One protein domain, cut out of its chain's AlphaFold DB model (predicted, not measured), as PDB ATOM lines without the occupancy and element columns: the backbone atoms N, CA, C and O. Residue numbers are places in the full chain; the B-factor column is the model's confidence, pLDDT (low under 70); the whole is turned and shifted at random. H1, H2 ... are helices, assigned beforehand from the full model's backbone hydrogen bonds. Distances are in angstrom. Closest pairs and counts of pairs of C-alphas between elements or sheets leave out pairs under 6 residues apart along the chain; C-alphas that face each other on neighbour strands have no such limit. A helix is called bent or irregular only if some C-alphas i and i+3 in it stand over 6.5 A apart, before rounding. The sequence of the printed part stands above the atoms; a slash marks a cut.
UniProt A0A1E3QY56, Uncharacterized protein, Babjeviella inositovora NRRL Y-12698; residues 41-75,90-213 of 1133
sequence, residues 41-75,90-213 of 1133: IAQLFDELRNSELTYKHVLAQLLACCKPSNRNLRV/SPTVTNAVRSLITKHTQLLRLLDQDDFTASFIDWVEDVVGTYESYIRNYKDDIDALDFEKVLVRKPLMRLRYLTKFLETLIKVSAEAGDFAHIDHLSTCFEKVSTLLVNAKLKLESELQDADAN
ATOM      1  N   ILE A  41     141.028 149.935 166.960       92.12
ATOM      2  CA  ILE A  41     141.391 149.472 168.304       92.12
ATOM      3  C   ILE A  41     142.397 148.310 168.230       92.12
ATOM      4  O   ILE A  41     143.454 148.404 168.846       92.12
ATOM      5  N   ALA A  42     142.135 147.259 167.444       92.12
ATOM      6  CA  ALA A  42     143.072 146.141 167.284       92.12
ATOM      7  C   ALA A  42     144.447 146.607 166.769       92.12
ATOM      8  O   ALA A  42     145.466 146.260 167.359       92.12
ATOM      9  N   GLN A  43     144.474 147.490 165.762       94.06
ATOM     10  CA  GLN A  43     145.716 148.066 165.226       94.06
ATOM     11  C   GLN A  43     146.527 148.819 166.299       94.06
ATOM     12  O   GLN A  43     147.745 148.672 166.374       94.06
ATOM     13  N   LEU A  44     145.862 149.585 167.175       95.56
ATOM     14  CA  LEU A  44     146.518 150.241 168.312       95.56
ATOM     15  C   LEU A  44     147.119 149.221 169.291       95.56
ATOM     16  O   LEU A  44     148.235 149.417 169.776       95.56
ATOM     17  N   PHE A  45     146.417 148.128 169.587       95.81
ATOM     18  CA  PHE A  45     146.934 147.094 170.485       95.81
ATOM     19  C   PHE A  45     148.072 146.263 169.862       95.81
ATOM     20  O   PHE A  45     149.006 145.906 170.584       95.81
ATOM     21  N   ASP A  46     148.096 146.076 168.540       94.88
ATOM     22  CA  ASP A  46     149.261 145.547 167.812       94.88
ATOM     23  C   ASP A  46     150.476 146.494 167.906       94.88
ATOM     24  O   ASP A  46     151.601 146.050 168.167       94.88
ATOM     25  N   GLU A  47     150.289 147.812 167.764       95.88
ATOM     26  CA  GLU A  47     151.359 148.795 168.008       95.88
ATOM     27  C   GLU A  47     151.860 148.740 169.464       95.88
ATOM     28  O   GLU A  47     153.074 148.749 169.717       95.88
ATOM     29  N   LEU A  48     150.943 148.627 170.435       97.12
ATOM     30  CA  LEU A  48     151.289 148.485 171.849       97.12
ATOM     31  C   LEU A  48     152.135 147.227 172.072       97.12
ATOM     32  O   LEU A  48     153.228 147.345 172.633       97.12
ATOM     33  N   ARG A  49     151.682 146.068 171.579       96.81
ATOM     34  CA  ARG A  49     152.360 144.763 171.647       96.81
ATOM     35  C   ARG A  49     153.789 144.833 171.110       96.81
ATOM     36  O   ARG A  49     154.732 144.451 171.804       96.81
ATOM     37  N   ASN A  50     153.972 145.387 169.911       96.12
ATOM     38  CA  ASN A  50     155.288 145.519 169.280       96.12
ATOM     39  C   ASN A  50     156.225 146.458 170.068       96.12
ATOM     40  O   ASN A  50     157.405 146.152 170.280       96.12
ATOM     41  N   SER A  51     155.697 147.573 170.587       97.50
ATOM     42  CA  SER A  51     156.465 148.472 171.462       97.50
ATOM     43  C   SER A  51     156.826 147.832 172.814       97.50
ATOM     44  O   SER A  51     157.868 148.142 173.395       97.50
ATOM     45  N   GLU A  52     155.985 146.920 173.307       97.75
ATOM     46  CA  GLU A  52     156.132 146.249 174.598       97.75
ATOM     47  C   GLU A  52     157.181 145.129 174.556       97.75
ATOM     48  O   GLU A  52     158.019 145.049 175.452       97.75
ATOM     49  N   LEU A  53     157.251 144.347 173.472       96.38
ATOM     50  CA  LEU A  53     158.350 143.393 173.242       96.38
ATOM     51  C   LEU A  53     159.726 144.083 173.311       96.38
ATOM     52  O   LEU A  53     160.651 143.592 173.963       96.38
ATOM     53  N   THR A  54     159.835 145.269 172.705       96.56
ATOM     54  CA  THR A  54     161.055 146.092 172.741       96.56
ATOM     55  C   THR A  54     161.347 146.611 174.156       96.56
ATOM     56  O   THR A  54     162.486 146.549 174.628       96.56
ATOM     57  N   TYR A  55     160.329 147.102 174.869       98.19
ATOM     58  CA  TYR A  55     160.487 147.634 176.226       98.19
ATOM     59  C   TYR A  55     160.821 146.546 177.263       98.19
ATOM     60  O   TYR A  55     161.658 146.779 178.136       98.19
ATOM     61  N   LYS A  56     160.293 145.324 177.119       97.19
ATOM     62  CA  LYS A  56     160.682 144.163 177.933       97.19
ATOM     63  C   LYS A  56     162.178 143.842 177.818       97.19
ATOM     64  O   LYS A  56     162.816 143.562 178.833       97.19
ATOM     65  N   HIS A  57     162.763 143.930 176.619       95.44
ATOM     66  CA  HIS A  57     164.209 143.752 176.446       95.44
ATOM     67  C   HIS A  57     165.012 144.873 177.133       95.44
ATOM     68  O   HIS A  57     165.985 144.598 177.833       95.44
ATOM     69  N   VAL A  58     164.556 146.125 177.023       97.06
ATOM     70  CA  VAL A  58     165.141 147.280 177.735       97.06
ATOM     71  C   VAL A  58     165.082 147.109 179.259       97.06
ATOM     72  O   VAL A  58     166.061 147.405 179.943       97.06
ATOM     73  N   LEU A  59     163.980 146.588 179.808       97.81
ATOM     74  CA  LEU A  59     163.876 146.278 181.237       97.81
ATOM     75  C   LEU A  59     164.830 145.152 181.667       97.81
ATOM     76  O   LEU A  59     165.411 145.233 182.746       97.81
ATOM     77  N   ALA A  60     165.040 144.128 180.833       96.62
ATOM     78  CA  ALA A  60     166.012 143.068 181.115       96.62
ATOM     79  C   ALA A  60     167.463 143.594 181.121       96.62
ATOM     80  O   ALA A  60     168.240 143.241 182.011       96.62
ATOM     81  N   GLN A  61     167.812 144.493 180.189       95.94
ATOM     82  CA  GLN A  61     169.095 145.207 180.195       95.94
ATOM     83  C   GLN A  61     169.256 146.067 181.460       95.94
ATOM     84  O   GLN A  61     170.294 146.008 182.119       95.94
ATOM     85  N   LEU A  62     168.216 146.815 181.849       95.62
ATOM     86  CA  LEU A  62     168.201 147.606 183.082       95.62
ATOM     87  C   LEU A  62     168.396 146.725 184.329       95.62
ATOM     88  O   LEU A  62     169.237 147.040 185.166       95.62
ATOM     89  N   LEU A  63     167.707 145.583 184.429       95.75
ATOM     90  CA  LEU A  63     167.888 144.638 185.538       95.75
ATOM     91  C   LEU A  63     169.323 144.098 185.615       95.75
ATOM     92  O   LEU A  63     169.828 143.885 186.714       95.75
ATOM     93  N   ALA A  64     169.990 143.892 184.475       92.81
ATOM     94  CA  ALA A  64     171.398 143.505 184.441       92.81
ATOM     95  C   ALA A  64     172.337 144.636 184.905       92.81
ATOM     96  O   ALA A  64     173.360 144.347 185.524       92.81
ATOM     97  N   CYS A  65     171.990 145.904 184.670       89.50
ATOM     98  CA  CYS A  65     172.721 147.054 185.218       89.50
ATOM     99  C   CYS A  65     172.534 147.153 186.745       89.50
ATOM    100  O   CYS A  65     173.493 147.384 187.473       89.50
ATOM    101  N   CYS A  66     171.331 146.853 187.250       86.88
ATOM    102  CA  CYS A  66     171.000 146.806 188.681       86.88
ATOM    103  C   CYS A  66     171.539 145.567 189.445       86.88
ATOM    104  O   CYS A  66     171.034 145.257 190.530       86.88
ATOM    105  N   LYS A  67     172.523 144.826 188.903       85.75
ATOM    106  CA  LYS A  67     173.194 143.709 189.599       85.75
ATOM    107  C   LYS A  67     174.501 144.182 190.264       85.75
ATOM    108  O   LYS A  67     175.382 144.646 189.533       85.75
ATOM    109  N   PRO A  68     174.712 143.950 191.579       75.06
ATOM    110  CA  PRO A  68     175.916 144.396 192.300       75.06
ATOM    111  C   PRO A  68     177.238 143.945 191.653       75.06
ATOM    112  O   PRO A  68     178.225 144.683 191.609       75.06
ATOM    113  N   SER A  69     177.252 142.736 191.076       71.94
ATOM    114  CA  SER A  69     178.401 142.163 190.358       71.94
ATOM    115  C   SER A  69     178.934 143.072 189.242       71.94
ATOM    116  O   SER A  69     180.146 143.179 189.060       71.94
ATOM    117  N   ASN A  70     178.044 143.766 188.528       69.25
ATOM    118  CA  ASN A  70     178.389 144.582 187.363       69.25
ATOM    119  C   ASN A  70     178.890 145.987 187.737       69.25
ATOM    120  O   ASN A  70     179.553 146.636 186.923       69.25
ATOM    121  N   ARG A  71     178.630 146.445 188.970       66.56
ATOM    122  CA  ARG A  71     179.264 147.634 189.564       66.56
ATOM    123  C   ARG A  71     180.632 147.303 190.160       66.56
ATOM    124  O   ARG A  71     181.595 148.014 189.883       66.56
ATOM    125  N   ASN A  72     180.764 146.182 190.874       61.38
ATOM    126  CA  ASN A  72     182.039 145.743 191.462       61.38
ATOM    127  C   ASN A  72     183.164 145.551 190.418       61.38
ATOM    128  O   ASN A  72     184.331 145.845 190.698       61.38
ATOM    129  N   LEU A  73     182.815 145.147 189.190       61.06
ATOM    130  CA  LEU A  73     183.739 145.063 188.048       61.06
ATOM    131  C   LEU A  73     184.310 146.421 187.580       61.06
ATOM    132  O   LEU A  73     185.325 146.449 186.893       61.06
ATOM    133  N   ARG A  74     183.706 147.558 187.953       60.62
ATOM    134  CA  ARG A  74     184.181 148.906 187.566       60.62
ATOM    135  C   ARG A  74     185.251 149.418 188.518       60.62
ATOM    136  O   ARG A  74     186.300 149.896 188.093       60.62
ATOM    137  N   VAL A  75     185.014 149.242 189.818       54.56
ATOM    138  CA  VAL A  75     185.924 149.671 190.897       54.56
ATOM    139  C   VAL A  75     187.195 148.802 190.971       54.56
ATOM    140  O   VAL A  75     188.095 149.063 191.763       54.56
ATOM    141  N   SER A  90     170.120 150.225 197.591       58.28
ATOM    142  CA  SER A  90     168.760 150.072 198.095       58.28
ATOM    143  C   SER A  90     168.004 149.048 197.237       58.28
ATOM    144  O   SER A  90     167.671 149.361 196.084       58.28
ATOM    145  N   PRO A  91     167.700 147.839 197.763       77.25
ATOM    146  CA  PRO A  91     167.195 146.726 196.952       77.25
ATOM    147  C   PRO A  91     165.813 147.027 196.359       77.25
ATOM    148  O   PRO A  91     165.352 146.348 195.443       77.25
ATOM    149  N   THR A  92     165.177 148.092 196.846       86.94
ATOM    150  CA  THR A  92     163.966 148.717 196.331       86.94
ATOM    151  C   THR A  92     164.023 149.049 194.835       86.94
ATOM    152  O   THR A  92     163.026 148.819 194.157       86.94
ATOM    153  N   VAL A  93     165.157 149.516 194.286       90.62
ATOM    154  CA  VAL A  93     165.282 149.814 192.840       90.62
ATOM    155  C   VAL A  93     165.223 148.522 192.029       90.62
ATOM    156  O   VAL A  93     164.367 148.370 191.158       90.62
ATOM    157  N   THR A  94     166.084 147.557 192.353       92.88
ATOM    158  CA  THR A  94     166.146 146.259 191.670       92.88
ATOM    159  C   THR A  94     164.826 145.495 191.813       92.88
ATOM    160  O   THR A  94     164.373 144.864 190.860       92.88
ATOM    161  N   ASN A  95     164.148 145.610 192.958       94.25
ATOM    162  CA  ASN A  95     162.811 145.054 193.172       94.25
ATOM    163  C   ASN A  95     161.731 145.771 192.348       94.25
ATOM    164  O   ASN A  95     160.898 145.095 191.752       94.25
ATOM    165  N   ALA A  96     161.764 147.101 192.224       95.44
ATOM    166  CA  ALA A  96     160.845 147.824 191.343       95.44
ATOM    167  C   ALA A  96     161.050 147.444 189.861       95.44
ATOM    168  O   ALA A  96     160.069 147.249 189.145       95.44
ATOM    169  N   VAL A  97     162.298 147.255 189.410       96.75
ATOM    170  CA  VAL A  97     162.603 146.758 188.052       96.75
ATOM    171  C   VAL A  97     162.095 145.325 187.849       96.75
ATOM    172  O   VAL A  97     161.478 145.047 186.821       96.75
ATOM    173  N   ARG A  98     162.282 144.422 188.825       96.81
ATOM    174  CA  ARG A  98     161.704 143.061 188.797       96.81
ATOM    175  C   ARG A  98     160.178 143.107 188.666       96.81
ATOM    176  O   ARG A  98     159.634 142.473 187.768       96.81
ATOM    177  N   SER A  99     159.499 143.902 189.494       97.31
ATOM    178  CA  SER A  99     158.041 144.054 189.432       97.31
ATOM    179  C   SER A  99     157.571 144.626 188.092       97.31
ATOM    180  O   SER A  99     156.605 144.112 187.532       97.31
ATOM    181  N   LEU A 100     158.277 145.614 187.522       98.06
ATOM    182  CA  LEU A 100     157.998 146.103 186.166       98.06
ATOM    183  C   LEU A 100     158.120 144.978 185.126       98.06
ATOM    184  O   LEU A 100     157.209 144.813 184.322       98.06
ATOM    185  N   ILE A 101     159.177 144.159 185.156       98.06
ATOM    186  CA  ILE A 101     159.339 143.022 184.225       98.06
ATOM    187  C   ILE A 101     158.178 142.027 184.343       98.06
ATOM    188  O   ILE A 101     157.675 141.554 183.319       98.06
ATOM    189  N   THR A 102     157.726 141.736 185.567       98.06
ATOM    190  CA  THR A 102     156.576 140.859 185.819       98.06
ATOM    191  C   THR A 102     155.293 141.448 185.237       98.06
ATOM    192  O   THR A 102     154.655 140.793 184.412       98.06
ATOM    193  N   LYS A 103     154.943 142.700 185.573       98.19
ATOM    194  CA  LYS A 103     153.727 143.356 185.057       98.19
ATOM    195  C   LYS A 103     153.760 143.513 183.536       98.19
ATOM    196  O   LYS A 103     152.777 143.211 182.874       98.19
ATOM    197  N   HIS A 104     154.883 143.909 182.947       98.06
ATOM    198  CA  HIS A 104     154.995 144.057 181.493       98.06
ATOM    199  C   HIS A 104     155.022 142.706 180.748       98.06
ATOM    200  O   HIS A 104     154.542 142.605 179.620       98.06
ATOM    201  N   THR A 105     155.469 141.621 181.394       97.75
ATOM    202  CA  THR A 105     155.288 140.254 180.867       97.75
ATOM    203  C   THR A 105     153.841 139.766 180.992       97.75
ATOM    204  O   THR A 105     153.376 139.046 180.112       97.75
ATOM    205  N   GLN A 106     153.115 140.171 182.039       97.75
ATOM    206  CA  GLN A 106     151.675 139.934 182.166       97.75
ATOM    207  C   GLN A 106     150.898 140.665 181.060       97.75
ATOM    208  O   GLN A 106     150.076 140.026 180.415       97.75
ATOM    209  N   LEU A 107     151.217 141.935 180.763       97.75
ATOM    210  CA  LEU A 107     150.601 142.679 179.654       97.75
ATOM    211  C   LEU A 107     150.709 141.921 178.327       97.75
ATOM    212  O   LEU A 107     149.698 141.716 177.670       97.75
ATOM    213  N   LEU A 108     151.905 141.453 177.957       97.44
ATOM    214  CA  LEU A 108     152.094 140.699 176.710       97.44
ATOM    215  C   LEU A 108     151.172 139.470 176.614       97.44
ATOM    216  O   LEU A 108     150.615 139.236 175.551       97.44
ATOM    217  N   ARG A 109     150.949 138.749 177.723       96.88
ATOM    218  CA  ARG A 109     150.026 137.597 177.789       96.88
ATOM    219  C   ARG A 109     148.542 137.979 177.734       96.88
ATOM    220  O   ARG A 109     147.721 137.126 177.414       96.88
ATOM    221  N   LEU A 110     148.189 139.213 178.098       96.50
ATOM    222  CA  LEU A 110     146.832 139.742 177.935       96.50
ATOM    223  C   LEU A 110     146.596 140.165 176.479       96.50
ATOM    224  O   LEU A 110     145.548 139.865 175.931       96.50
ATOM    225  N   LEU A 111     147.602 140.749 175.816       95.12
ATOM    226  CA  LEU A 111     147.576 141.113 174.387       95.12
ATOM    227  C   LEU A 111     147.581 139.908 173.416       95.12
ATOM    228  O   LEU A 111     147.625 140.098 172.201       95.12
ATOM    229  N   ASP A 112     147.549 138.684 173.946       94.25
ATOM    230  CA  ASP A 112     147.350 137.420 173.225       94.25
ATOM    231  C   ASP A 112     145.907 136.869 173.359       94.25
ATOM    232  O   ASP A 112     145.636 135.761 172.902       94.25
ATOM    233  N   GLN A 113     144.980 137.599 173.997       94.00
ATOM    234  CA  GLN A 113     143.608 137.144 174.282       94.00
ATOM    235  C   GLN A 113     142.566 137.895 173.441       94.00
ATOM    236  O   GLN A 113     142.657 139.110 173.291       94.00
ATOM    237  N   ASP A 114     141.538 137.194 172.950       86.25
ATOM    238  CA  ASP A 114     140.518 137.762 172.045       86.25
ATOM    239  C   ASP A 114     139.665 138.897 172.663       86.25
ATOM    240  O   ASP A 114     139.071 139.684 171.926       86.25
ATOM    241  N   ASP A 115     139.610 139.006 173.998       86.44
ATOM    242  CA  ASP A 115     138.901 140.064 174.741       86.44
ATOM    243  C   ASP A 115     139.828 140.757 175.761       86.44
ATOM    244  O   ASP A 115     139.606 140.773 176.972       86.44
ATOM    245  N   PHE A 116     140.940 141.309 175.271       89.56
ATOM    246  CA  PHE A 116     141.958 141.937 176.120       89.56
ATOM    247  C   PHE A 116     141.535 143.277 176.752       89.56
ATOM    248  O   PHE A 116     142.249 143.781 177.618       89.56
ATOM    249  N   THR A 117     140.432 143.909 176.321       90.62
ATOM    250  CA  THR A 117     140.173 145.336 176.622       90.62
ATOM    251  C   THR A 117     139.863 145.572 178.098       90.62
ATOM    252  O   THR A 117     140.423 146.490 178.699       90.62
ATOM    253  N   ALA A 118     139.033 144.719 178.708       92.44
ATOM    254  CA  ALA A 118     138.749 144.789 180.140       92.44
ATOM    255  C   ALA A 118     140.010 144.487 180.971       92.44
ATOM    256  O   ALA A 118     140.413 145.295 181.805       92.44
ATOM    257  N   SER A 119     140.710 143.390 180.669       95.38
ATOM    258  CA  SER A 119     141.925 143.006 181.401       95.38
ATOM    259  C   SER A 119     143.093 143.981 181.215       95.38
ATOM    260  O   SER A 119     143.957 144.075 182.087       95.38
ATOM    261  N   PHE A 120     143.133 144.743 180.118       96.38
ATOM    262  CA  PHE A 120     144.078 145.845 179.945       96.38
ATOM    263  C   PHE A 120     143.796 146.999 180.916       96.38
ATOM    264  O   PHE A 120     144.739 147.563 181.468       96.38
ATOM    265  N   ILE A 121     142.526 147.332 181.168       96.06
ATOM    266  CA  ILE A 121     142.135 148.349 182.159       96.06
ATOM    267  C   ILE A 121     142.566 147.897 183.560       96.06
ATOM    268  O   ILE A 121     143.281 148.637 184.238       96.06
ATOM    269  N   ASP A 122     142.242 146.658 183.944       96.38
ATOM    270  CA  ASP A 122     142.671 146.063 185.219       96.38
ATOM    271  C   ASP A 122     144.205 146.082 185.369       96.38
ATOM    272  O   ASP A 122     144.747 146.405 186.429       96.38
ATOM    273  N   TRP A 123     144.931 145.787 184.285       97.81
ATOM    274  CA  TRP A 123     146.391 145.855 184.256       97.81
ATOM    275  C   TRP A 123     146.931 147.282 184.427       97.81
ATOM    276  O   TRP A 123     147.945 147.469 185.105       97.81
ATOM    277  N   VAL A 124     146.281 148.302 183.852       97.94
ATOM    278  CA  VAL A 124     146.691 149.703 184.046       97.94
ATOM    279  C   VAL A 124     146.470 150.146 185.497       97.94
ATOM    280  O   VAL A 124     147.331 150.828 186.055       97.94
ATOM    281  N   GLU A 125     145.376 149.727 186.138       96.81
ATOM    282  CA  GLU A 125     145.122 149.979 187.566       96.81
ATOM    283  C   GLU A 125     146.235 149.376 188.455       96.81
ATOM    284  O   GLU A 125     146.752 150.036 189.358       96.81
ATOM    285  N   ASP A 126     146.646 148.140 188.162       97.00
ATOM    286  CA  ASP A 126     147.642 147.350 188.900       97.00
ATOM    287  C   ASP A 126     149.102 147.809 188.654       97.00
ATOM    288  O   ASP A 126     149.928 147.883 189.576       97.00
ATOM    289  N   VAL A 127     149.451 148.204 187.423       98.00
ATOM    290  CA  VAL A 127     150.809 148.683 187.104       98.00
ATOM    291  C   VAL A 127     151.104 150.070 187.692       98.00
ATOM    292  O   VAL A 127     152.272 150.395 187.917       98.00
ATOM    293  N   VAL A 128     150.080 150.878 188.007       97.94
ATOM    294  CA  VAL A 128     150.241 152.224 188.595       97.94
ATOM    295  C   VAL A 128     151.072 152.183 189.882       97.94
ATOM    296  O   VAL A 128     152.094 152.866 189.965       97.94
ATOM    297  N   GLY A 129     150.730 151.316 190.843       97.06
ATOM    298  CA  GLY A 129     151.493 151.174 192.094       97.06
ATOM    299  C   GLY A 129     152.922 150.648 191.883       97.06
ATOM    300  O   GLY A 129     153.846 150.990 192.627       97.06
ATOM    301  N   THR A 130     153.140 149.872 190.817       97.88
ATOM    302  CA  THR A 130     154.478 149.400 190.425       97.88
ATOM    303  C   THR A 130     155.341 150.560 189.912       97.88
ATOM    304  O   THR A 130     156.502 150.694 190.309       97.88
ATOM    305  N   TYR A 131     154.769 151.451 189.096       98.50
ATOM    306  CA  TYR A 131     155.445 152.665 188.641       98.50
ATOM    307  C   TYR A 131     155.652 153.695 189.758       98.50
ATOM    308  O   TYR A 131     156.710 154.321 189.784       98.50
ATOM    309  N   GLU A 132     154.730 153.845 190.717       97.88
ATOM    310  CA  GLU A 132     154.972 154.670 191.912       97.88
ATOM    311  C   GLU A 132     156.196 154.197 192.697       97.88
ATOM    312  O   GLU A 132     157.024 155.012 193.105       97.88
ATOM    313  N   SER A 133     156.331 152.879 192.887       97.31
ATOM    314  CA  SER A 133     157.498 152.286 193.539       97.31
ATOM    315  C   SER A 133     158.783 152.574 192.755       97.31
ATOM    316  O   SER A 133     159.786 152.972 193.349       97.31
ATOM    317  N   TYR A 134     158.755 152.471 191.421       97.88
ATOM    318  CA  TYR A 134     159.909 152.825 190.591       97.88
ATOM    319  C   TYR A 134     160.272 154.314 190.695       97.88
ATOM    320  O   TYR A 134     161.423 154.638 190.969       97.88
ATOM    321  N   ILE A 135     159.303 155.227 190.544       97.69
ATOM    322  CA  ILE A 135     159.526 156.680 190.642       97.69
ATOM    323  C   ILE A 135     160.095 157.037 192.020       97.69
ATOM    324  O   ILE A 135     161.098 157.739 192.109       97.69
ATOM    325  N   ARG A 136     159.511 156.518 193.106       97.00
ATOM    326  CA  ARG A 136     159.955 156.795 194.484       97.00
ATOM    327  C   ARG A 136     161.425 156.436 194.714       97.00
ATOM    328  O   ARG A 136     162.113 157.153 195.435       97.00
ATOM    329  N   ASN A 137     161.889 155.352 194.092       95.56
ATOM    330  CA  ASN A 137     163.250 154.837 194.233       95.56
ATOM    331  C   ASN A 137     164.214 155.285 193.116       95.56
ATOM    332  O   ASN A 137     165.408 155.021 193.229       95.56
ATOM    333  N   TYR A 138     163.735 155.965 192.066       95.12
ATOM    334  CA  TYR A 138     164.581 156.506 190.997       95.12
ATOM    335  C   TYR A 138     165.666 157.424 191.578       95.12
ATOM    336  O   TYR A 138     165.374 158.269 192.428       95.12
ATOM    337  N   LYS A 139     166.896 157.264 191.085       91.38
ATOM    338  CA  LYS A 139     168.035 158.149 191.338       91.38
ATOM    339  C   LYS A 139     168.836 158.340 190.058       91.38
ATOM    340  O   LYS A 139     168.957 157.393 189.278       91.38
ATOM    341  N   ASP A 140     169.390 159.531 189.857       85.00
ATOM    342  CA  ASP A 140     170.298 159.814 188.737       85.00
ATOM    343  C   ASP A 140     171.751 159.676 189.218       85.00
ATOM    344  O   ASP A 140     172.355 160.610 189.739       85.00
ATOM    345  N   ASP A 141     172.292 158.459 189.123       82.69
ATOM    346  CA  ASP A 141     173.669 158.163 189.525       82.69
ATOM    347  C   ASP A 141     174.666 158.824 188.558       82.69
ATOM    348  O   ASP A 141     174.723 158.488 187.373       82.69
ATOM    349  N   ILE A 142     175.466 159.762 189.067       73.06
ATOM    350  CA  ILE A 142     176.467 160.513 188.297       73.06
ATOM    351  C   ILE A 142     177.599 159.599 187.808       73.06
ATOM    352  O   ILE A 142     178.108 159.823 186.705       73.06
ATOM    353  N   ASP A 143     177.929 158.543 188.553       74.44
ATOM    354  CA  ASP A 143     179.006 157.600 188.233       74.44
ATOM    355  C   ASP A 143     178.522 156.419 187.364       74.44
ATOM    356  O   ASP A 143     179.325 155.616 186.872       74.44
ATOM    357  N   ALA A 144     177.214 156.330 187.097       80.81
ATOM    358  CA  ALA A 144     176.662 155.407 186.110       80.81
ATOM    359  C   ALA A 144     177.100 155.780 184.684       80.81
ATOM    360  O   ALA A 144     177.259 156.951 184.326       80.81
ATOM    361  N   LEU A 145     177.264 154.774 183.830       80.62
ATOM    362  CA  LEU A 145     177.676 154.970 182.441       80.62
ATOM    363  C   LEU A 145     176.521 155.576 181.629       80.62
ATOM    364  O   LEU A 145     175.350 155.350 181.933       80.62
ATOM    365  N   ASP A 146     176.812 156.330 180.565       79.25
ATOM    366  CA  ASP A 146     175.773 157.084 179.840       79.25
ATOM    367  C   ASP A 146     174.655 156.193 179.270       79.25
ATOM    368  O   ASP A 146     173.484 156.580 179.272       79.25
ATOM    369  N   PHE A 147     174.979 154.962 178.854       85.06
ATOM    370  CA  PHE A 147     173.966 153.997 178.416       85.06
ATOM    371  C   PHE A 147     173.048 153.546 179.566       85.06
ATOM    372  O   PHE A 147     171.868 153.288 179.339       85.06
ATOM    373  N   GLU A 148     173.542 153.501 180.803       89.25
ATOM    374  CA  GLU A 148     172.743 153.175 181.986       89.25
ATOM    375  C   GLU A 148     171.857 154.342 182.391       89.25
ATOM    376  O   GLU A 148     170.672 154.138 182.622       89.25
ATOM    377  N   LYS A 149     172.381 155.575 182.388       86.75
ATOM    378  CA  LYS A 149     171.571 156.791 182.579       86.75
ATOM    379  C   LYS A 149     170.422 156.842 181.568       86.75
ATOM    380  O   LYS A 149     169.299 157.204 181.913       86.75
ATOM    381  N   VAL A 150     170.659 156.399 180.330       90.56
ATOM    382  CA  VAL A 150     169.594 156.180 179.341       90.56
ATOM    383  C   VAL A 150     168.634 155.065 179.780       90.56
ATOM    384  O   VAL A 150     167.432 155.321 179.815       90.56
ATOM    385  N   LEU A 151     169.110 153.862 180.131       95.25
ATOM    386  CA  LEU A 151     168.267 152.724 180.549       95.25
ATOM    387  C   LEU A 151     167.401 153.023 181.785       95.25
ATOM    388  O   LEU A 151     166.195 152.790 181.744       95.25
ATOM    389  N   VAL A 152     167.971 153.589 182.851       94.88
ATOM    390  CA  VAL A 152     167.289 153.938 184.114       94.88
ATOM    391  C   VAL A 152     166.195 154.996 183.880       94.88
ATOM    392  O   VAL A 152     165.168 155.003 184.564       94.88
ATOM    393  N   ARG A 153     166.332 155.841 182.848       95.44
ATOM    394  CA  ARG A 153     165.290 156.788 182.411       95.44
ATOM    395  C   ARG A 153     164.216 156.165 181.500       95.44
ATOM    396  O   ARG A 153     163.140 156.753 181.361       95.44
ATOM    397  N   LYS A 154     164.428 154.985 180.889       97.38
ATOM    398  CA  LYS A 154     163.445 154.368 179.963       97.38
ATOM    399  C   LYS A 154     162.084 154.059 180.617       97.38
ATOM    400  O   LYS A 154     161.084 154.317 179.944       97.38
ATOM    401  N   PRO A 155     161.969 153.601 181.882       98.38
ATOM    402  CA  PRO A 155     160.660 153.415 182.515       98.38
ATOM    403  C   PRO A 155     159.876 154.718 182.707       98.38
ATOM    404  O   PRO A 155     158.684 154.757 182.401       98.38
ATOM    405  N   LEU A 156     160.545 155.810 183.098       97.44
ATOM    406  CA  LEU A 156     159.918 157.137 183.179       97.44
ATOM    407  C   LEU A 156     159.419 157.600 181.797       97.44
ATOM    408  O   LEU A 156     158.356 158.208 181.675       97.44
ATOM    409  N   MET A 157     160.152 157.253 180.735       96.00
ATOM    410  CA  MET A 157     159.730 157.506 179.357       96.00
ATOM    411  C   MET A 157     158.557 156.617 178.913       96.00
ATOM    412  O   MET A 157     157.707 157.107 178.173       96.00
ATOM    413  N   ARG A 158     158.449 155.352 179.362       97.94
ATOM    414  CA  ARG A 158     157.327 154.451 179.008       97.94
ATOM    415  C   ARG A 158     155.981 154.998 179.482       97.94
ATOM    416  O   ARG A 158     155.029 154.932 178.710       97.94
ATOM    417  N   LEU A 159     155.922 155.646 180.650       97.94
ATOM    418  CA  LEU A 159     154.720 156.360 181.115       97.94
ATOM    419  C   LEU A 159     154.201 157.364 180.072       97.94
ATOM    420  O   LEU A 159     153.009 157.393 179.795       97.94
ATOM    421  N   ARG A 160     155.087 158.117 179.401       97.00
ATOM    422  CA  ARG A 160     154.698 159.065 178.336       97.00
ATOM    423  C   ARG A 160     154.076 158.378 177.114       97.00
ATOM    424  O   ARG A 160     153.242 158.987 176.445       97.00
ATOM    425  N   TYR A 161     154.480 157.143 176.809       96.81
ATOM    426  CA  TYR A 161     153.845 156.339 175.761       96.81
ATOM    427  C   TYR A 161     152.489 155.798 176.228       96.81
ATOM    428  O   TYR A 161     151.527 155.914 175.479       96.81
ATOM    429  N   LEU A 162     152.383 155.303 177.468       97.38
ATOM    430  CA  LEU A 162     151.123 154.813 178.044       97.38
ATOM    431  C   LEU A 162     150.061 155.921 178.156       97.38
ATOM    432  O   LEU A 162     148.928 155.705 177.738       97.38
ATOM    433  N   THR A 163     150.424 157.132 178.604       98.06
ATOM    434  CA  THR A 163     149.515 158.297 178.606       98.06
ATOM    435  C   THR A 163     148.970 158.580 177.206       98.06
ATOM    436  O   THR A 163     147.761 158.690 177.037       98.06
ATOM    437  N   LYS A 164     149.842 158.651 176.188       97.69
ATOM    438  CA  LYS A 164     149.434 158.867 174.788       97.69
ATOM    439  C   LYS A 164     148.566 157.736 174.241       97.69
ATOM    440  O   LYS A 164     147.658 157.997 173.463       97.69
ATOM    441  N   PHE A 165     148.878 156.495 174.604       97.44
ATOM    442  CA  PHE A 165     148.123 155.325 174.179       97.44
ATOM    443  C   PHE A 165     146.691 155.388 174.717       97.44
ATOM    444  O   PHE A 165     145.751 155.338 173.932       97.44
ATOM    445  N   LEU A 166     146.532 155.617 176.025       97.75
ATOM    446  CA  LEU A 166     145.229 155.807 176.668       97.75
ATOM    447  C   LEU A 166     144.469 157.007 176.074       97.75
ATOM    448  O   LEU A 166     143.295 156.879 175.744       97.75
ATOM    449  N   GLU A 167     145.143 158.140 175.846       97.81
ATOM    450  CA  GLU A 167     144.556 159.334 175.212       97.81
ATOM    451  C   GLU A 167     144.016 159.060 173.795       97.81
ATOM    452  O   GLU A 167     143.035 159.672 173.372       97.81
ATOM    453  N   THR A 168     144.667 158.172 173.040       97.19
ATOM    454  CA  THR A 168     144.226 157.757 171.701       97.19
ATOM    455  C   THR A 168     143.129 156.697 171.777       97.19
ATOM    456  O   THR A 168     142.137 156.815 171.061       97.19
ATOM    457  N   LEU A 169     143.258 155.712 172.668       96.12
ATOM    458  CA  LEU A 169     142.275 154.648 172.871       96.12
ATOM    459  C   LEU A 169     140.915 155.219 173.299       96.12
ATOM    460  O   LEU A 169     139.914 154.902 172.668       96.12
ATOM    461  N   ILE A 170     140.881 156.145 174.267       96.62
ATOM    462  CA  ILE A 170     139.652 156.843 174.695       96.62
ATOM    463  C   ILE A 170     138.945 157.510 173.505       96.62
ATOM    464  O   ILE A 170     137.725 157.415 173.377       96.62
ATOM    465  N   LYS A 171     139.700 158.165 172.612       96.25
ATOM    466  CA  LYS A 171     139.136 158.832 171.426       96.25
ATOM    467  C   LYS A 171     138.574 157.826 170.428       96.25
ATOM    468  O   LYS A 171     137.474 158.037 169.938       96.25
ATOM    469  N   VAL A 172     139.288 156.734 170.158       95.38
ATOM    470  CA  VAL A 172     138.826 155.706 169.214       95.38
ATOM    471  C   VAL A 172     137.623 154.933 169.770       95.38
ATOM    472  O   VAL A 172     136.682 154.704 169.020       95.38
ATOM    473  N   SER A 173     137.574 154.617 171.069       93.44
ATOM    474  CA  SER A 173     136.378 154.041 171.710       93.44
ATOM    475  C   SER A 173     135.179 154.996 171.651       93.44
ATOM    476  O   SER A 173     134.073 154.565 171.328       93.44
ATOM    477  N   ALA A 174     135.390 156.301 171.872       94.12
ATOM    478  CA  ALA A 174     134.340 157.316 171.740       94.12
ATOM    479  C   ALA A 174     133.841 157.477 170.291       94.12
ATOM    480  O   ALA A 174     132.638 157.595 170.066       94.12
ATOM    481  N   GLU A 175     134.745 157.450 169.305       94.56
ATOM    482  CA  GLU A 175     134.411 157.484 167.872       94.56
ATOM    483  C   GLU A 175     133.723 156.182 167.403       94.56
ATOM    484  O   GLU A 175     132.881 156.228 166.507       94.56
ATOM    485  N   ALA A 176     134.021 155.039 168.034       92.06
ATOM    486  CA  ALA A 176     133.370 153.748 167.790       92.06
ATOM    487  C   ALA A 176     132.017 153.574 168.516       92.06
ATOM    488  O   ALA A 176     131.255 152.671 168.174       92.06
ATOM    489  N   GLY A 177     131.711 154.421 169.505       91.56
ATOM    490  CA  GLY A 177     130.496 154.330 170.322       91.56
ATOM    491  C   GLY A 177     130.537 153.267 171.430       91.56
ATOM    492  O   GLY A 177     129.487 152.922 171.972       91.56
ATOM    493  N   ASP A 178     131.718 152.755 171.786       86.19
ATOM    494  CA  ASP A 178     131.896 151.860 172.934       86.19
ATOM    495  C   ASP A 178     132.013 152.676 174.229       86.19
ATOM    496  O   ASP A 178     133.100 153.005 174.701       86.19
ATOM    497  N   PHE A 179     130.862 153.036 174.796       84.06
ATOM    498  CA  PHE A 179     130.796 153.841 176.015       84.06
ATOM    499  C   PHE A 179     131.038 153.048 177.309       84.06
ATOM    500  O   PHE A 179     131.254 153.666 178.347       84.06
ATOM    501  N   ALA A 180     131.032 151.708 177.280       88.94
ATOM    502  CA  ALA A 180     131.094 150.887 178.495       88.94
ATOM    503  C   ALA A 180     132.434 151.021 179.245       88.94
ATOM    504  O   ALA A 180     132.481 150.963 180.476       88.94
ATOM    505  N   HIS A 181     133.521 151.241 178.502       89.50
ATOM    506  CA  HIS A 181     134.880 151.280 179.040       89.50
ATOM    507  C   HIS A 181     135.464 152.698 179.176       89.50
ATOM    508  O   HIS A 181     136.499 152.865 179.823       89.50
ATOM    509  N   ILE A 182     134.815 153.732 178.623       94.00
ATOM    510  CA  ILE A 182     135.381 155.094 178.528       94.00
ATOM    511  C   ILE A 182     135.626 155.741 179.899       94.00
ATOM    512  O   ILE A 182     136.682 156.345 180.091       94.00
ATOM    513  N   ASP A 183     134.719 155.592 180.867       94.44
ATOM    514  CA  ASP A 183     134.880 156.194 182.202       94.44
ATOM    515  C   ASP A 183     136.042 155.553 182.988       94.44
ATOM    516  O   ASP A 183     136.834 156.244 183.643       94.44
ATOM    517  N   HIS A 184     136.211 154.234 182.856       94.81
ATOM    518  CA  HIS A 184     137.328 153.494 183.447       94.81
ATOM    519  C   HIS A 184     138.660 153.826 182.755       94.81
ATOM    520  O   HIS A 184     139.647 154.116 183.432       94.81
ATOM    521  N   LEU A 185     138.683 153.880 181.417       95.56
ATOM    522  CA  LEU A 185     139.851 154.311 180.641       95.56
ATOM    523  C   LEU A 185     140.259 155.754 180.975       95.56
ATOM    524  O   LEU A 185     141.449 156.033 181.106       95.56
ATOM    525  N   SER A 186     139.294 156.654 181.169       96.50
ATOM    526  CA  SER A 186     139.539 158.044 181.581       96.50
ATOM    527  C   SER A 186     140.122 158.118 182.995       96.50
ATOM    528  O   SER A 186     141.099 158.828 183.229       96.50
ATOM    529  N   THR A 187     139.606 157.309 183.924       96.69
ATOM    530  CA  THR A 187     140.166 157.174 185.281       96.69
ATOM    531  C   THR A 187     141.606 156.641 185.249       96.69
ATOM    532  O   THR A 187     142.488 157.178 185.924       96.69
ATOM    533  N   CYS A 188     141.880 155.639 184.411       97.06
ATOM    534  CA  CYS A 188     143.226 155.123 184.155       97.06
ATOM    535  C   CYS A 188     144.158 156.185 183.546       97.06
ATOM    536  O   CYS A 188     145.309 156.319 183.967       97.06
ATOM    537  N   PHE A 189     143.668 156.972 182.586       97.81
ATOM    538  CA  PHE A 189     144.412 158.064 181.961       97.81
ATOM    539  C   PHE A 189     144.819 159.144 182.973       97.81
ATOM    540  O   PHE A 189     145.976 159.565 182.959       97.81
ATOM    541  N   GLU A 190     143.933 159.551 183.886       97.94
ATOM    542  CA  GLU A 190     144.259 160.525 184.940       97.94
ATOM    543  C   GLU A 190     145.269 159.963 185.959       97.94
ATOM    544  O   GLU A 190     146.236 160.648 186.317       97.94
ATOM    545  N   LYS A 191     145.131 158.688 186.360       97.81
ATOM    546  CA  LYS A 191     146.123 157.986 187.201       97.81
ATOM    547  C   LYS A 191     147.511 157.993 186.541       97.81
ATOM    548  O   LYS A 191     148.477 158.481 187.127       97.81
ATOM    549  N   VAL A 192     147.622 157.522 185.295       97.94
ATOM    550  CA  VAL A 192     148.905 157.443 184.563       97.94
ATOM    551  C   VAL A 192     149.462 158.834 184.220       97.94
ATOM    552  O   VAL A 192     150.678 159.037 184.256       97.94
ATOM    553  N   SER A 193     148.610 159.828 183.955       97.88
ATOM    554  CA  SER A 193     149.029 161.226 183.765       97.88
ATOM    555  C   SER A 193     149.604 161.837 185.044       97.88
ATOM    556  O   SER A 193     150.629 162.520 184.987       97.88
ATOM    557  N   THR A 194     149.020 161.526 186.204       97.94
ATOM    558  CA  THR A 194     149.558 161.915 187.518       97.94
ATOM    559  C   THR A 194     150.933 161.284 187.757       97.94
ATOM    560  O   THR A 194     151.872 161.983 188.148       97.94
ATOM    561  N   LEU A 195     151.117 160.001 187.417       97.75
ATOM    562  CA  LEU A 195     152.439 159.360 187.453       97.75
ATOM    563  C   LEU A 195     153.452 160.030 186.520       97.75
ATOM    564  O   LEU A 195     154.606 160.204 186.904       97.75
ATOM    565  N   LEU A 196     153.042 160.446 185.320       97.81
ATOM    566  CA  LEU A 196     153.911 161.158 184.380       97.81
ATOM    567  C   LEU A 196     154.324 162.553 184.890       97.81
ATOM    568  O   LEU A 196     155.410 163.027 184.549       97.81
ATOM    569  N   VAL A 197     153.499 163.218 185.705       97.00
ATOM    570  CA  VAL A 197     153.883 164.456 186.408       97.00
ATOM    571  C   VAL A 197     154.873 164.146 187.532       97.00
ATOM    572  O   VAL A 197     155.946 164.746 187.571       97.00
ATOM    573  N   ASN A 198     154.579 163.158 188.380       97.19
ATOM    574  CA  ASN A 198     155.457 162.749 189.481       97.19
ATOM    575  C   ASN A 198     156.837 162.277 188.981       97.19
ATOM    576  O   ASN A 198     157.860 162.636 189.559       97.19
ATOM    577  N   ALA A 199     156.881 161.543 187.867       96.44
ATOM    578  CA  ALA A 199     158.109 161.109 187.204       96.44
ATOM    579  C   ALA A 199     158.981 162.286 186.731       96.44
ATOM    580  O   ALA A 199     160.202 162.226 186.863       96.44
ATOM    581  N   LYS A 200     158.374 163.366 186.212       92.75
ATOM    582  CA  LYS A 200     159.101 164.589 185.827       92.75
ATOM    583  C   LYS A 200     159.631 165.325 187.048       92.75
ATOM    584  O   LYS A 200     160.817 165.607 187.087       92.75
ATOM    585  N   LEU A 201     158.785 165.573 188.051       92.62
ATOM    586  CA  LEU A 201     159.187 166.269 189.279       92.62
ATOM    587  C   LEU A 201     160.326 165.537 190.001       92.62
ATOM    588  O   LEU A 201     161.259 166.167 190.486       92.62
ATOM    589  N   LYS A 202     160.290 164.201 190.021       94.56
ATOM    590  CA  LYS A 202     161.358 163.371 190.584       94.56
ATOM    591  C   LYS A 202     162.642 163.414 189.751       94.56
ATOM    592  O   LYS A 202     163.711 163.546 190.332       94.56
ATOM    593  N   LEU A 203     162.552 163.346 188.419       90.25
ATOM    594  CA  LEU A 203     163.709 163.511 187.530       90.25
ATOM    595  C   LEU A 203     164.331 164.912 187.668       90.25
ATOM    596  O   LEU A 203     165.546 165.041 187.726       90.25
ATOM    597  N   GLU A 204     163.505 165.953 187.757       80.50
ATOM    598  CA  GLU A 204     163.937 167.336 187.968       80.50
ATOM    599  C   GLU A 204     164.545 167.547 189.364       80.50
ATOM    600  O   GLU A 204     165.491 168.324 189.471       80.50
ATOM    601  N   SER A 205     164.059 166.853 190.405       88.69
ATOM    602  CA  SER A 205     164.698 166.824 191.732       88.69
ATOM    603  C   SER A 205     166.060 166.154 191.655       88.69
ATOM    604  O   SER A 205     167.048 166.813 191.918       88.69
ATOM    605  N   GLU A 206     166.147 164.899 191.198       88.56
ATOM    606  CA  GLU A 206     167.422 164.167 191.159       88.56
ATOM    607  C   GLU A 206     168.476 164.868 190.286       88.56
ATOM    608  O   GLU A 206     169.656 164.822 190.610       88.56
ATOM    609  N   LEU A 207     168.074 165.579 189.224       75.94
ATOM    610  CA  LEU A 207     168.983 166.430 188.446       75.94
ATOM    611  C   LEU A 207     169.455 167.676 189.218       75.94
ATOM    612  O   LEU A 207     170.613 168.060 189.076       75.94
ATOM    613  N   GLN A 208     168.597 168.298 190.033       73.56
ATOM    614  CA  GLN A 208     168.975 169.410 190.917       73.56
ATOM    615  C   GLN A 208     169.838 168.938 192.092       73.56
ATOM    616  O   GLN A 208     170.814 169.601 192.433       73.56
ATOM    617  N   ASP A 209     169.512 167.789 192.680       77.25
ATOM    618  CA  ASP A 209     170.266 167.147 193.753       77.25
ATOM    619  C   ASP A 209     171.648 166.696 193.242       77.25
ATOM    620  O   ASP A 209     172.652 166.899 193.927       77.25
ATOM    621  N   ALA A 210     171.739 166.182 192.010       69.38
ATOM    622  CA  ALA A 210     173.003 165.918 191.325       69.38
ATOM    623  C   ALA A 210     173.818 167.209 191.106       69.38
ATOM    624  O   ALA A 210     174.924 167.323 191.633       69.38
ATOM    625  N   ASP A 211     173.254 168.208 190.408       61.94
ATOM    626  CA  ASP A 211     173.897 169.512 190.148       61.94
ATOM    627  C   ASP A 211     174.383 170.211 191.438       61.94
ATOM    628  O   ASP A 211     175.382 170.934 191.411       61.94
ATOM    629  N   ALA A 212     173.671 170.038 192.559       67.44
ATOM    630  CA  ALA A 212     173.978 170.681 193.835       67.44
ATOM    631  C   ALA A 212     175.098 169.989 194.626       67.44
ATOM    632  O   ALA A 212     175.885 170.676 195.281       67.44
ATOM    633  N   ASN A 213     175.165 168.654 194.597       63.41
ATOM    634  CA  ASN A 213     176.138 167.894 195.385       63.41
ATOM    635  C   ASN A 213     177.450 167.656 194.621       63.41
ATOM    636  O   ASN A 213     178.531 167.780 195.199       63.41
TER     637      ASN A 213
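What this domain is: This is residues 41 to 75 and 90 to 213 of the 1133 residues of an uncharacterized protein of Babjeviella inositovora NRRL Y-12698 (UniProt A0A1E3QY56). Five long helices run along the long axis as an up-and-down bundle, each of H1, H3, H4, H5 and H6 running against the one before it in the chain; their contacts close a ring, H6 to H5 to H1 to H3 to H4 and back to H6. The short H2 lies past the end of H1 at one end of the bundle. The printed part has 159 residues with six named helices, H1 to H6 in chain order, and no named strand: all helix. It is compact, with a radius of gyration of the C-alphas of 16.9 A, yet elongated, spanning 58 by 31 by 21 A.

Where its parts are: Find C-alpha 182 at (135.381, 155.094, 178.528); from there H6, the longest helix, residues 182 to 213, runs 45.9 A to C-alpha 213 at (176.138, 167.894, 195.385). H5, residues 146 to 176, spans 44.2 A; it has a kink of 40 degrees near residue 153 and is only just irregular, C-alphas 152 and 155 being 6.8 A apart. H1, residues 41 to 65, starts at (141.391, 149.472, 168.304) and spans 35.7 A. H4, residues 116 to 137, spans 30.8 A, with a kink of 32 degrees near residue 126; H3 is residues 91 to 110, 28.7 A, and H2 residues 68 to 72, 6.3 A.

How they stand to each other: Look first at the hairpin of H5 and H6, which touch at a shallow tilt of 22 degrees; their closest C-alphas, Leu 166 and Phe 189, are 5.8 A apart. H6 touches H4, the same way, at Ile 135 and Ala 199, closest C-alphas 5.8 A. H3 and H4 form a hairpin, closest C-alphas Ala 96 and Tyr 134, 5.1 A. H1 touches H3 and H5, closest C-alphas Leu 63 and Val 97, 6.2 A, and Leu 62 and Leu 151, 5.7 A. H1 and H6 are apart; H2 touches no helix. Every O i to N i+4 pair is within hydrogen-bond range in H2, H3 and H6; H1 has 20 of 21, H4 16 of 18, H5 22 of 27.

The domain as a whole: The farthest C-alphas, Val 75 and Gly 177, are 59.3 A apart. Residues 76 to 89 are not printed, and C-alphas 75 and 90 are 18.6 A apart across the cut. Of the links printed whole, none is long. Look for pLDDT under 70 at residues 70 to 75, 90 and 210 to 213.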